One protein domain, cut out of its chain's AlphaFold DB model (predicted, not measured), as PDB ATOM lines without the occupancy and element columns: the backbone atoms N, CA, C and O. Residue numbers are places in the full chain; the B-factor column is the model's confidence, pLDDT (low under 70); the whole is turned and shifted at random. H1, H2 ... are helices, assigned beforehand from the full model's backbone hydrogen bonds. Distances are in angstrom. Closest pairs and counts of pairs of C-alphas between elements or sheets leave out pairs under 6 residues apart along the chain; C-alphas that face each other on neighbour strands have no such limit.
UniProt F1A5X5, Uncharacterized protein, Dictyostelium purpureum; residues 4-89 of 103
ATOM      1  N   ILE A   4      42.450 -24.310  25.453       62.22
ATOM      2  CA  ILE A   4      41.545 -24.979  24.518       62.22
ATOM      3  C   ILE A   4      40.124 -24.431  24.694       62.22
ATOM      4  O   ILE A   4      39.510 -24.003  23.724       62.22
ATOM      5  N   PHE A   5      39.650 -24.326  25.941       60.03
ATOM      6  CA  PHE A   5      38.343 -23.739  26.260       60.03
ATOM      7  C   PHE A   5      38.207 -22.293  25.774       60.03
ATOM      8  O   PHE A   5      37.167 -21.920  25.249       60.03
ATOM      9  N   LYS A   6      39.266 -21.483  25.906       61.16
ATOM     10  CA  LYS A   6      39.262 -20.100  25.403       61.16
ATOM     11  C   LYS A   6      39.140 -20.012  23.879       61.16
ATOM     12  O   LYS A   6      38.590 -19.035  23.396       61.16
ATOM     13  N   ARG A   7      39.653 -20.995  23.130       61.94
ATOM     14  CA  ARG A   7      39.608 -21.004  21.657       61.94
ATOM     15  C   ARG A   7      38.221 -21.369  21.132       61.94
ATOM     16  O   ARG A   7      37.726 -20.700  20.238       61.94
ATOM     17  N   PHE A   8      37.572 -22.368  21.730       61.31
ATOM     18  CA  PHE A   8      36.185 -22.725  21.392       61.31
ATOM     19  C   PHE A   8      35.184 -21.603  21.699       61.31
ATOM     20  O   PHE A   8      34.114 -21.550  21.115       61.31
ATOM     21  N   TYR A   9      35.544 -20.677  22.583       59.31
ATOM     22  CA  TYR A   9      34.677 -19.579  22.994       59.31
ATOM     23  C   TYR A   9      34.447 -18.506  21.910       59.31
ATOM     24  O   TYR A   9      33.568 -17.669  22.077       59.31
ATOM     25  N   THR A  10      35.239 -18.483  20.830       57.06
ATOM     26  CA  THR A  10      35.210 -17.391  19.836       57.06
ATOM     27  C   THR A  10      35.001 -17.847  18.395       57.06
ATOM     28  O   THR A  10      35.042 -17.007  17.508       57.06
ATOM     29  N   ALA A  11      34.840 -19.145  18.124       58.69
ATOM     30  CA  ALA A  11      34.677 -19.629  16.753       58.69
ATOM     31  C   ALA A  11      33.202 -19.810  16.403       58.69
ATOM     32  O   ALA A  11      32.658 -20.901  16.582       58.69
ATOM     33  N   CYS A  12      32.590 -18.751  15.878       61.62
ATOM     34  CA  CYS A  12      31.208 -18.762  15.387       61.62
ATOM     35  C   CYS A  12      31.144 -18.881  13.855       61.62
ATOM     36  O   CYS A  12      30.064 -18.921  13.271       61.62
ATOM     37  N   THR A  13      32.300 -18.947  13.183       71.56
ATOM     38  CA  THR A  13      32.402 -19.067  11.725       71.56
ATOM     39  C   THR A  13      33.281 -20.244  11.289       71.56
ATOM     40  O   THR A  13      34.193 -20.677  11.998       71.56
ATOM     41  N   ALA A  14      33.055 -20.741  10.067       74.56
ATOM     42  CA  ALA A  14      33.855 -21.822   9.483       74.56
ATOM     43  C   ALA A  14      35.347 -21.463   9.333       74.56
ATOM     44  O   ALA A  14      36.211 -22.326   9.490       74.56
ATOM     45  N   ALA A  15      35.663 -20.190   9.073       78.88
ATOM     46  CA  ALA A  15      37.041 -19.713   8.963       78.88
ATOM     47  C   ALA A  15      37.787 -19.786  10.309       78.88
ATOM     48  O   ALA A  15      38.921 -20.265  10.367       78.88
ATOM     49  N   GLU A  16      37.139 -19.370  11.399       80.75
ATOM     50  CA  GLU A  16      37.696 -19.454  12.755       80.75
ATOM     51  C   GLU A  16      37.837 -20.906  13.214       80.75
ATOM     52  O   GLU A  16      38.877 -21.288  13.753       80.75
ATOM     53  N   ALA A  17      36.833 -21.741  12.939       83.06
ATOM     54  CA  ALA A  17      36.880 -23.165  13.244       83.06
ATOM     55  C   ALA A  17      38.040 -23.869  12.515       83.06
ATOM     56  O   ALA A  17      38.766 -24.655  13.125       83.06
ATOM     57  N   LYS A  18      38.299 -23.520  11.248       85.00
ATOM     58  CA  LYS A  18      39.451 -24.028  10.487       85.00
ATOM     59  C   LYS A  18      40.793 -23.552  11.052       85.00
ATOM     60  O   LYS A  18      41.746 -24.331  11.116       85.00
ATOM     61  N   ALA A  19      40.879 -22.297  11.495       84.12
ATOM     62  CA  ALA A  19      42.076 -21.769  12.151       84.12
ATOM     63  C   ALA A  19      42.360 -22.487  13.482       84.12
ATOM     64  O   ALA A  19      43.508 -22.832  13.770       84.12
ATOM     65  N   ILE A  20      41.317 -22.779  14.266       81.94
ATOM     66  CA  ILE A  20      41.429 -23.573  15.494       81.94
ATOM     67  C   ILE A  20      41.894 -24.992  15.177       81.94
ATOM     68  O   ILE A  20      42.867 -25.438  15.787       81.94
ATOM     69  N   LEU A  21      41.266 -25.663  14.206       83.56
ATOM     70  CA  LEU A  21      41.646 -27.011  13.783       83.56
ATOM     71  C   LEU A  21      43.130 -27.071  13.394       83.56
ATOM     72  O   LEU A  21      43.875 -27.922  13.874       83.56
ATOM     73  N   SER A  22      43.582 -26.088  12.614       84.50
ATOM     74  CA  SER A  22      44.973 -25.968  12.157       84.50
ATOM     75  C   SER A  22      45.963 -25.644  13.284       84.50
ATOM     76  O   SER A  22      47.165 -25.854  13.132       84.50
ATOM     77  N   SER A  23      45.479 -25.116  14.412       82.06
ATOM     78  CA  SER A  23      46.296 -24.785  15.585       82.06
ATOM     79  C   SER A  23      46.541 -25.973  16.518       82.06
ATOM     80  O   SER A  23      47.366 -25.867  17.433       82.06
ATOM     81  N   PHE A  24      45.809 -27.077  16.340       78.94
ATOM     82  CA  PHE A  24      46.022 -28.282  17.126       78.94
ATOM     83  C   PHE A  24      47.243 -29.051  16.608       78.94
ATOM     84  O   PHE A  24      47.482 -29.116  15.400       78.94
ATOM     85  N   PRO A  25      48.046 -29.648  17.506       79.31
ATOM     86  CA  PRO A  25      49.123 -30.525  17.082       79.31
ATOM     87  C   PRO A  25      48.538 -31.704  16.304       79.31
ATOM     88  O   PRO A  25      47.541 -32.296  16.722       79.31
ATOM     89  N   LYS A  26      49.180 -32.062  15.186       79.44
ATOM     90  CA  LYS A  26      48.794 -33.244  14.412       79.44
ATOM     91  C   LYS A  26      48.826 -34.467  15.328       79.44
ATOM     92  O   LYS A  26      49.866 -34.784  15.903       79.44
ATOM     93  N   SER A  27      47.679 -35.117  15.476       81.25
ATOM     94  CA  SER A  27      47.533 -36.316  16.291       81.25
ATOM     95  C   SER A  27      47.692 -37.566  15.428       81.25
ATOM     96  O   SER A  27      47.257 -37.593  14.282       81.25
ATOM     97  N   ASP A  28      48.290 -38.617  15.983       88.44
ATOM     98  CA  ASP A  28      48.345 -39.955  15.380       88.44
ATOM     99  C   ASP A  28      47.203 -40.863  15.876       88.44
ATOM    100  O   ASP A  28      47.251 -42.086  15.708       88.44
ATOM    101  N   MET A  29      46.184 -40.282  16.521       87.38
ATOM    102  CA  MET A  29      45.140 -41.036  17.211       87.38
ATOM    103  C   MET A  29      44.371 -41.961  16.268       87.38
ATOM    104  O   MET A  29      44.137 -43.117  16.608       87.38
ATOM    105  N   ASP A  30      44.064 -41.512  15.054       89.00
ATOM    106  CA  ASP A  30      43.362 -42.320  14.054       89.00
ATOM    107  C   ASP A  30      44.139 -43.593  13.708       89.00
ATOM    108  O   ASP A  30      43.564 -44.675  13.565       89.00
ATOM    109  N   ALA A  31      45.467 -43.483  13.603       89.50
ATOM    110  CA  ALA A  31      46.338 -44.626  13.367       89.50
ATOM    111  C   ALA A  31      46.363 -45.559  14.585       89.50
ATOM    112  O   ALA A  31      46.292 -46.780  14.428       89.50
ATOM    113  N   LYS A  32      46.393 -45.002  15.801       93.69
ATOM    114  CA  LYS A  32      46.318 -45.775  17.050       93.69
ATOM    115  C   LYS A  32      45.000 -46.535  17.181       93.69
ATOM    116  O   LYS A  32      45.031 -47.719  17.500       93.69
ATOM    117  N   ILE A  33      43.865 -45.905  16.875       92.06
ATOM    118  CA  ILE A  33      42.540 -46.541  16.928       92.06
ATOM    119  C   ILE A  33      42.447 -47.661  15.887       92.06
ATOM    120  O   ILE A  33      42.054 -48.779  16.223       92.06
ATOM    121  N   LYS A  34      42.886 -47.412  14.644       91.94
ATOM    122  CA  LYS A  34      42.936 -48.446  13.596       91.94
ATOM    123  C   LYS A  34      43.801 -49.637  14.007       91.94
ATOM    124  O   LYS A  34      43.378 -50.781  13.852       91.94
ATOM    125  N   ASN A  35      44.984 -49.382  14.566       94.69
ATOM    126  CA  ASN A  35      45.870 -50.438  15.054       94.69
ATOM    127  C   ASN A  35      45.247 -51.214  16.217       94.69
ATOM    128  O   ASN A  35      45.341 -52.437  16.246       94.69
ATOM    129  N   LEU A  36      44.571 -50.535  17.143       94.81
ATOM    130  CA  LEU A  36      43.911 -51.177  18.275       94.81
ATOM    131  C   LEU A  36      42.781 -52.110  17.823       94.81
ATOM    132  O   LEU A  36      42.716 -53.246  18.289       94.81
ATOM    133  N   LEU A  37      41.948 -51.675  16.871       93.75
ATOM    134  CA  LEU A  37      40.897 -52.517  16.289       93.75
ATOM    135  C   LEU A  37      41.476 -53.707  15.516       93.75
ATOM    136  O   LEU A  37      40.961 -54.816  15.627       93.75
ATOM    137  N   LYS A  38      42.574 -53.503  14.778       93.12
ATOM    138  CA  LYS A  38      43.258 -54.576  14.044       93.12
ATOM    139  C   LYS A  38      43.878 -55.614  14.983       93.12
ATOM    140  O   LYS A  38      43.728 -56.809  14.749       93.12
ATOM    141  N   ASN A  39      44.537 -55.164  16.048       96.06
ATOM    142  CA  ASN A  39      45.171 -56.037  17.039       96.06
ATOM    143  C   ASN A  39      44.148 -56.805  17.887       96.06
ATOM    144  O   ASN A  39      44.484 -57.834  18.461       96.06
ATOM    145  N   ASN A  40      42.900 -56.328  17.945       95.38
ATOM    146  CA  ASN A  40      41.800 -56.948  18.680       95.38
ATOM    147  C   ASN A  40      40.655 -57.350  17.735       95.38
ATOM    148  O   ASN A  40      39.483 -57.134  18.048       95.38
ATOM    149  N   ALA A  41      40.984 -57.919  16.570       92.38
ATOM    150  CA  ALA A  41      40.021 -58.192  15.501       92.38
ATOM    151  C   ALA A  41      38.825 -59.055  15.946       92.38
ATOM    152  O   ALA A  41      37.703 -58.813  15.502       92.38
ATOM    153  N   ASP A  42      39.034 -60.021  16.842       94.06
ATOM    154  CA  ASP A  42      37.961 -60.890  17.346       94.06
ATOM    155  C   ASP A  42      36.959 -60.122  18.214       94.06
ATOM    156  O   ASP A  42      35.745 -60.275  18.060       94.06
ATOM    157  N   ILE A  43      37.457 -59.231  19.078       93.50
ATOM    158  CA  ILE A  43      36.625 -58.336  19.893       93.50
ATOM    159  C   ILE A  43      35.907 -57.341  18.979       93.50
ATOM    160  O   ILE A  43      34.698 -57.155  19.100       93.50
ATOM    161  N   ALA A  44      36.620 -56.746  18.019       92.06
ATOM    162  CA  ALA A  44      36.037 -55.799  17.078       92.06
ATOM    163  C   ALA A  44      34.897 -56.429  16.263       92.06
ATOM    164  O   ALA A  44      33.832 -55.831  16.148       92.06
ATOM    165  N   LYS A  45      35.062 -57.666  15.775       93.88
ATOM    166  CA  LYS A  45      33.999 -58.406  15.076       93.88
ATOM    167  C   LYS A  45      32.832 -58.751  15.996       93.88
ATOM    168  O   LYS A  45      31.688 -58.521  15.618       93.88
ATOM    169  N   LYS A  46      33.106 -59.263  17.201       96.75
ATOM    170  CA  LYS A  46      32.072 -59.650  18.176       96.75
ATOM    171  C   LYS A  46      31.129 -58.494  18.517       96.75
ATOM    172  O   LYS A  46      29.937 -58.722  18.693       96.75
ATOM    173  N   TYR A  47      31.660 -57.276  18.601       94.69
ATOM    174  CA  TYR A  47      30.902 -56.074  18.961       94.69
ATOM    175  C   TYR A  47      30.610 -55.144  17.774       94.69
ATOM    176  O   TYR A  47      30.131 -54.034  17.984       94.69
ATOM    177  N   ASN A  48      30.883 -55.580  16.539       92.75
ATOM    178  CA  ASN A  48      30.714 -54.784  15.319       92.75
ATOM    179  C   ASN A  48      31.357 -53.381  15.404       92.75
ATOM    180  O   ASN A  48      30.774 -52.376  14.997       92.75
ATOM    181  N   LEU A  49      32.560 -53.308  15.979       91.56
ATOM    182  CA  LEU A  49      33.299 -52.062  16.140       91.56
ATOM    183  C   LEU A  49      33.958 -51.680  14.818       91.56
ATOM    184  O   LEU A  49      34.848 -52.375  14.323       91.56
ATOM    185  N   THR A  50      33.549 -50.540  14.277       89.88
ATOM    186  CA  THR A  50      34.159 -49.916  13.107       89.88
ATOM    187  C   THR A  50      34.625 -48.513  13.465       89.88
ATOM    188  O   THR A  50      34.080 -47.863  14.358       89.88
ATOM    189  N   TYR A  51      35.678 -48.054  12.794       90.75
ATOM    190  CA  TYR A  51      36.193 -46.707  12.976       90.75
ATOM    191  C   TYR A  51      36.427 -46.055  11.624       90.75
ATOM    192  O   TYR A  51      37.212 -46.542  10.807       90.75
ATOM    193  N   THR A  52      35.758 -44.926  11.437       89.75
ATOM    194  CA  THR A  52      35.894 -44.070  10.270       89.75
ATOM    195  C   THR A  52      36.408 -42.724  10.769       89.75
ATOM    196  O   THR A  52      35.721 -42.098  11.577       89.75
ATOM    197  N   PRO A  53      37.606 -42.291  10.340       88.12
ATOM    198  CA  PRO A  53      38.091 -40.947  10.622       88.12
ATOM    199  C   PRO A  53      37.098 -39.900  10.125       88.12
ATOM    200  O   PRO A  53      36.459 -40.098   9.087       88.12
ATOM    201  N   LEU A  54      36.996 -38.792  10.848       88.81
ATOM    202  CA  LEU A  54      36.226 -37.648  10.383       88.81
ATOM    203  C   LEU A  54      36.962 -36.969   9.225       88.81
ATOM    204  O   LEU A  54      38.190 -36.985   9.147       88.81
ATOM    205  N   THR A  55      36.206 -36.384   8.303       90.31
ATOM    206  CA  THR A  55      36.777 -35.472   7.308       90.31
ATOM    207  C   THR A  55      37.057 -34.112   7.943       90.31
ATOM    208  O   THR A  55      36.411 -33.740   8.920       90.31
ATOM    209  N   GLU A  56      37.959 -33.325   7.350       87.25
ATOM    210  CA  GLU A  56      38.241 -31.951   7.806       87.25
ATOM    211  C   GLU A  56      36.950 -31.115   7.916       87.25
ATOM    212  O   GLU A  56      36.739 -30.403   8.894       87.25
ATOM    213  N   GLU A  57      36.038 -31.257   6.950       89.00
ATOM    214  CA  GLU A  57      34.721 -30.608   6.956       89.00
ATOM    215  C   GLU A  57      33.897 -30.994   8.198       89.00
ATOM    216  O   GLU A  57      33.299 -30.142   8.853       89.00
ATOM    217  N   GLN A  58      33.886 -32.283   8.553       89.75
ATOM    218  CA  GLN A  58      33.166 -32.791   9.719       89.75
ATOM    219  C   GLN A  58      33.791 -32.305  11.030       89.75
ATOM    220  O   GLN A  58      33.057 -31.944  11.951       89.75
ATOM    221  N   GLU A  59      35.120 -32.246  11.111       87.75
ATOM    222  CA  GLU A  59      35.836 -31.699  12.267       87.75
ATOM    223  C   GLU A  59      35.534 -30.207  12.455       87.75
ATOM    224  O   GLU A  59      35.240 -29.769  13.567       87.75
ATOM    225  N   VAL A  60      35.518 -29.431  11.366       87.88
ATOM    226  CA  VAL A  60      35.139 -28.009  11.382       87.88
ATOM    227  C   VAL A  60      33.704 -27.828  11.883       87.88
ATOM    228  O   VAL A  60      33.473 -27.023  12.786       87.88
ATOM    229  N   GLN A  61      32.744 -28.599  11.368       86.50
ATOM    230  CA  GLN A  61      31.349 -28.536  11.825       86.50
ATOM    231  C   GLN A  61      31.197 -28.932  13.299       86.50
ATOM    232  O   GLN A  61      30.401 -28.345  14.033       86.50
ATOM    233  N   GLN A  62      31.983 -29.902  13.763       87.38
ATOM    234  CA  GLN A  62      31.987 -30.315  15.162       87.38
ATOM    235  C   GLN A  62      32.528 -29.210  16.080       87.38
ATOM    236  O   GLN A  62      31.954 -28.979  17.145       87.38
ATOM    237  N   ILE A  63      33.575 -28.492  15.658       85.06
ATOM    238  CA  ILE A  63      34.093 -27.320  16.376       85.06
ATOM    239  C   ILE A  63      33.012 -26.241  16.486       85.06
ATOM    240  O   ILE A  63      32.756 -25.785  17.597       85.06
ATOM    241  N   ILE A  64      32.341 -25.887  15.383       85.81
ATOM    242  CA  ILE A  64      31.254 -24.887  15.378       85.81
ATOM    243  C   ILE A  64      30.153 -25.290  16.363       85.81
ATOM    244  O   ILE A  64      29.779 -24.510  17.236       85.81
ATOM    245  N   LYS A  65      29.689 -26.542  16.290       86.31
ATOM    246  CA  LYS A  65      28.654 -27.061  17.191       86.31
ATOM    247  C   LYS A  65      29.057 -26.953  18.664       86.31
ATOM    248  O   LYS A  65      28.218 -26.641  19.508       86.31
ATOM    249  N   TYR A  66      30.316 -27.232  18.996       84.94
ATOM    250  CA  TYR A  66      30.802 -27.096  20.370       84.94
ATOM    251  C   TYR A  66      30.874 -25.641  20.822       84.94
ATOM    252  O   TYR A  66      30.487 -25.359  21.957       84.94
ATOM    253  N   SER A  67      31.300 -24.729  19.950       82.50
ATOM    254  CA  SER A  67      31.273 -23.293  20.230       82.50
ATOM    255  C   SER A  67      29.852 -22.817  20.553       82.50
ATOM    256  O   SER A  67      29.630 -22.217  21.602       82.50
ATOM    257  N   GLU A  68      28.863 -23.178  19.727       82.88
ATOM    258  CA  GLU A  68      27.451 -22.821  19.939       82.88
ATOM    259  C   GLU A  68      26.891 -23.382  21.255       82.88
ATOM    260  O   GLU A  68      26.144 -22.714  21.972       82.88
ATOM    261  N   GLN A  69      27.236 -24.628  21.597       82.94
ATOM    262  CA  GLN A  69      26.814 -25.240  22.859       82.94
ATOM    263  C   GLN A  69      27.407 -24.516  24.070       82.94
ATOM    264  O   GLN A  69      26.719 -24.348  25.079       82.94
ATOM    265  N   MET A  70      28.662 -24.070  23.980       81.31
ATOM    266  CA  MET A  70      29.289 -23.278  25.036       81.31
ATOM    267  C   MET A  70      28.651 -21.898  25.177       81.31
ATOM    268  O   MET A  70      28.443 -21.444  26.302       81.31
ATOM    269  N   GLU A  71      28.308 -21.244  24.067       80.00
ATOM    270  CA  GLU A  71      27.627 -19.949  24.083       80.00
ATOM    271  C   GLU A  71      26.255 -20.045  24.762       80.00
ATOM    272  O   GLU A  71      25.981 -19.285  25.692       80.00
ATOM    273  N   LYS A  72      25.451 -21.056  24.417       82.50
ATOM    274  CA  LYS A  72      24.158 -21.312  25.076       82.50
ATOM    275  C   LYS A  72      24.304 -21.617  26.565       82.50
ATOM    276  O   LYS A  72      23.532 -21.125  27.383       82.50
ATOM    277  N   ALA A  73      25.305 -22.414  26.943       79.75
ATOM    278  CA  ALA A  73      25.570 -22.710  28.351       79.75
ATOM    279  C   ALA A  73      25.961 -21.448  29.140       79.75
ATOM    280  O   ALA A  73      25.591 -21.306  30.306       79.75
ATOM    281  N   ARG A  74      26.683 -20.513  28.509       75.50
ATOM    282  CA  ARG A  74      27.011 -19.208  29.093       75.50
ATOM    283  C   ARG A  74      25.766 -18.355  29.293       75.50
ATOM    284  O   ARG A  74      25.630 -17.769  30.361       75.50
ATOM    285  N   GLU A  75      24.901 -18.258  28.289       79.31
ATOM    286  CA  GLU A  75      23.647 -17.503  28.387       79.31
ATOM    287  C   GLU A  75      22.787 -18.032  29.533       79.31
ATOM    288  O   GLU A  75      22.413 -17.266  30.417       79.31
ATOM    289  N   HIS A  76      22.612 -19.353  29.604       81.06
ATOM    290  CA  HIS A  76      21.886 -20.001  30.692       81.06
ATOM    291  C   HIS A  76      22.514 -19.723  32.065       81.06
ATOM    292  O   HIS A  76      21.819 -19.361  33.010       81.06
ATOM    293  N   ALA A  77      23.841 -19.836  32.187       76.25
ATOM    294  CA  ALA A  77      24.528 -19.515  33.433       76.25
ATOM    295  C   ALA A  77      24.349 -18.036  33.812       76.25
ATOM    296  O   ALA A  77      24.102 -17.728  34.974       76.25
ATOM    297  N   PHE A  78      24.450 -17.115  32.851       71.38
ATOM    298  CA  PHE A  78      24.251 -15.686  33.090       71.38
ATOM    299  C   PHE A  78      22.821 -15.379  33.549       71.38
ATOM    300  O   PHE A  78      22.644 -14.618  34.499       71.38
ATOM    301  N   GLU A  79      21.813 -15.994  32.934       75.94
ATOM    302  CA  GLU A  79      20.412 -15.869  33.342       75.94
ATOM    303  C   GLU A  79      20.173 -16.419  34.751       75.94
ATOM    304  O   GLU A  79      19.577 -15.728  35.579       75.94
ATOM    305  N   GLU A  80      20.683 -17.612  35.068       76.44
ATOM    306  CA  GLU A  80      20.578 -18.201  36.408       76.44
ATOM    307  C   GLU A  80      21.275 -17.345  37.473       76.44
ATOM    308  O   GLU A  80      20.723 -17.119  38.552       76.44
ATOM    309  N   TYR A  81      22.477 -16.835  37.186       65.94
ATOM    310  CA  TYR A  81      23.173 -15.917  38.089       65.94
ATOM    311  C   TYR A  81      22.388 -14.613  38.251       65.94
ATOM    312  O   TYR A  81      22.158 -14.178  39.376       65.94
ATOM    313  N   GLY A  82      21.922 -14.013  37.155       65.69
ATOM    314  CA  GLY A  82      21.110 -12.800  37.179       65.69
ATOM    315  C   GLY A  82      19.824 -12.966  37.989       65.69
ATOM    316  O   GLY A  82      19.458 -12.066  38.738       65.69
ATOM    317  N   GLN A  83      19.167 -14.126  37.910       62.78
ATOM    318  CA  GLN A  83      18.013 -14.458  38.749       62.78
ATOM    319  C   GLN A  83      18.390 -14.593  40.229       62.78
ATOM    320  O   GLN A  83      17.704 -14.023  41.071       62.78
ATOM    321  N   ARG A  84      19.506 -15.257  40.560       59.72
ATOM    322  CA  ARG A  84      19.988 -15.379  41.951       59.72
ATOM    323  C   ARG A  84      20.334 -14.034  42.595       59.72
ATOM    324  O   ARG A  84      20.246 -13.914  43.812       59.72
ATOM    325  N   PHE A  85      20.715 -13.032  41.805       57.84
ATOM    326  CA  PHE A  85      21.022 -11.686  42.298       57.84
ATOM    327  C   PHE A  85      19.820 -10.731  42.325       57.84
ATOM    328  O   PHE A  85      19.950  -9.647  42.885       57.84
ATOM    329  N   LYS A  86      18.649 -11.107  41.786       57.03
ATOM    330  CA  LYS A  86      17.435 -10.269  41.881       57.03
ATOM    331  C   LYS A  86      16.902 -10.141  43.312       57.03
ATOM    332  O   LYS A  86      16.304  -9.118  43.625       57.03
ATOM    333  N   ASP A  87      17.168 -11.127  44.169       56.06
ATOM    334  CA  ASP A  87      16.724 -11.138  45.572       56.06
ATOM    335  C   ASP A  87      17.789 -10.617  46.557       56.06
ATOM    336  O   ASP A  87      17.533 -10.482  47.756       56.06
ATOM    337  N   VAL A  88      18.993 -10.300  46.072       59.44
ATOM    338  CA  VAL A  88      20.043  -9.690  46.889       59.44
ATOM    339  C   VAL A  88      19.813  -8.184  46.862       59.44
ATOM    340  O   VAL A  88      20.041  -7.541  45.838       59.44
ATOM    341  N   GLN A  89      19.342  -7.609  47.975       56.16
ATOM    342  CA  GLN A  89      19.281  -6.151  48.095       56.16
ATOM    343  C   GLN A  89      20.656  -5.559  47.757       56.16
ATOM    344  O   GLN A  89      21.668  -6.119  48.197       56.16
TER     345      GLN A  89
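Overview. This is residues 4 to 89 of the 103 residues of an uncharacterized protein of Dictyostelium purpureum (UniProt F1A5X5). A long helix, H5, has two short helices, H1 and H2, packed on its first half, while residues 75 to 89 at its far end stick out. Toward the other end of the longest axis, H3 and H4 make a small corner set off from H5. The printed part has 86 residues, 63 of them in five named helices in the order H1 to H5, with no named strand; its class is all helix, and the whole is extended, with a radius of gyration of the C-alphas of 19.6 A and spans of 65 by 32 by 18 A.

Arrangement. H5, residues 56 to 86, touches H2, residues 14 to 23, with residues 59 to 64 alone, about perpendicular at 77 degrees; the closest C-alphas, of Val 60 and Ala 17, are 5.5 A apart. H5 touches H1, residues 4 to 8, with residues 63 to 70 alone; the closest C-alphas, of Ser 67 and Phe 8, are 5.1 A apart. H3, residues 29 to 39, and H4, residues 41 to 46, are close but not clearly touching: the closest C-alphas, of Leu 37 and Ala 44, are 5.9 A apart. Both are apart from H5. In the five helices every O i to N i+4 pair is within hydrogen-bond range.

Along the chain. H5 runs 45.4 A from C-alpha 56 at (38.241, -31.951, 7.806) to C-alpha 86 at (17.435, -10.269, 41.881). H3 measures 15.0 A, H2 14.2 A, H4 8.5 A and H1 6.6 A.

Size, cuts and confidence. The C-alphas farthest apart, of Asp 42 and Gln 89, are 65.5 A apart. The printed part has no cut and no long link; pLDDT is under 70 at residues 4 to 12 and 81 to 89.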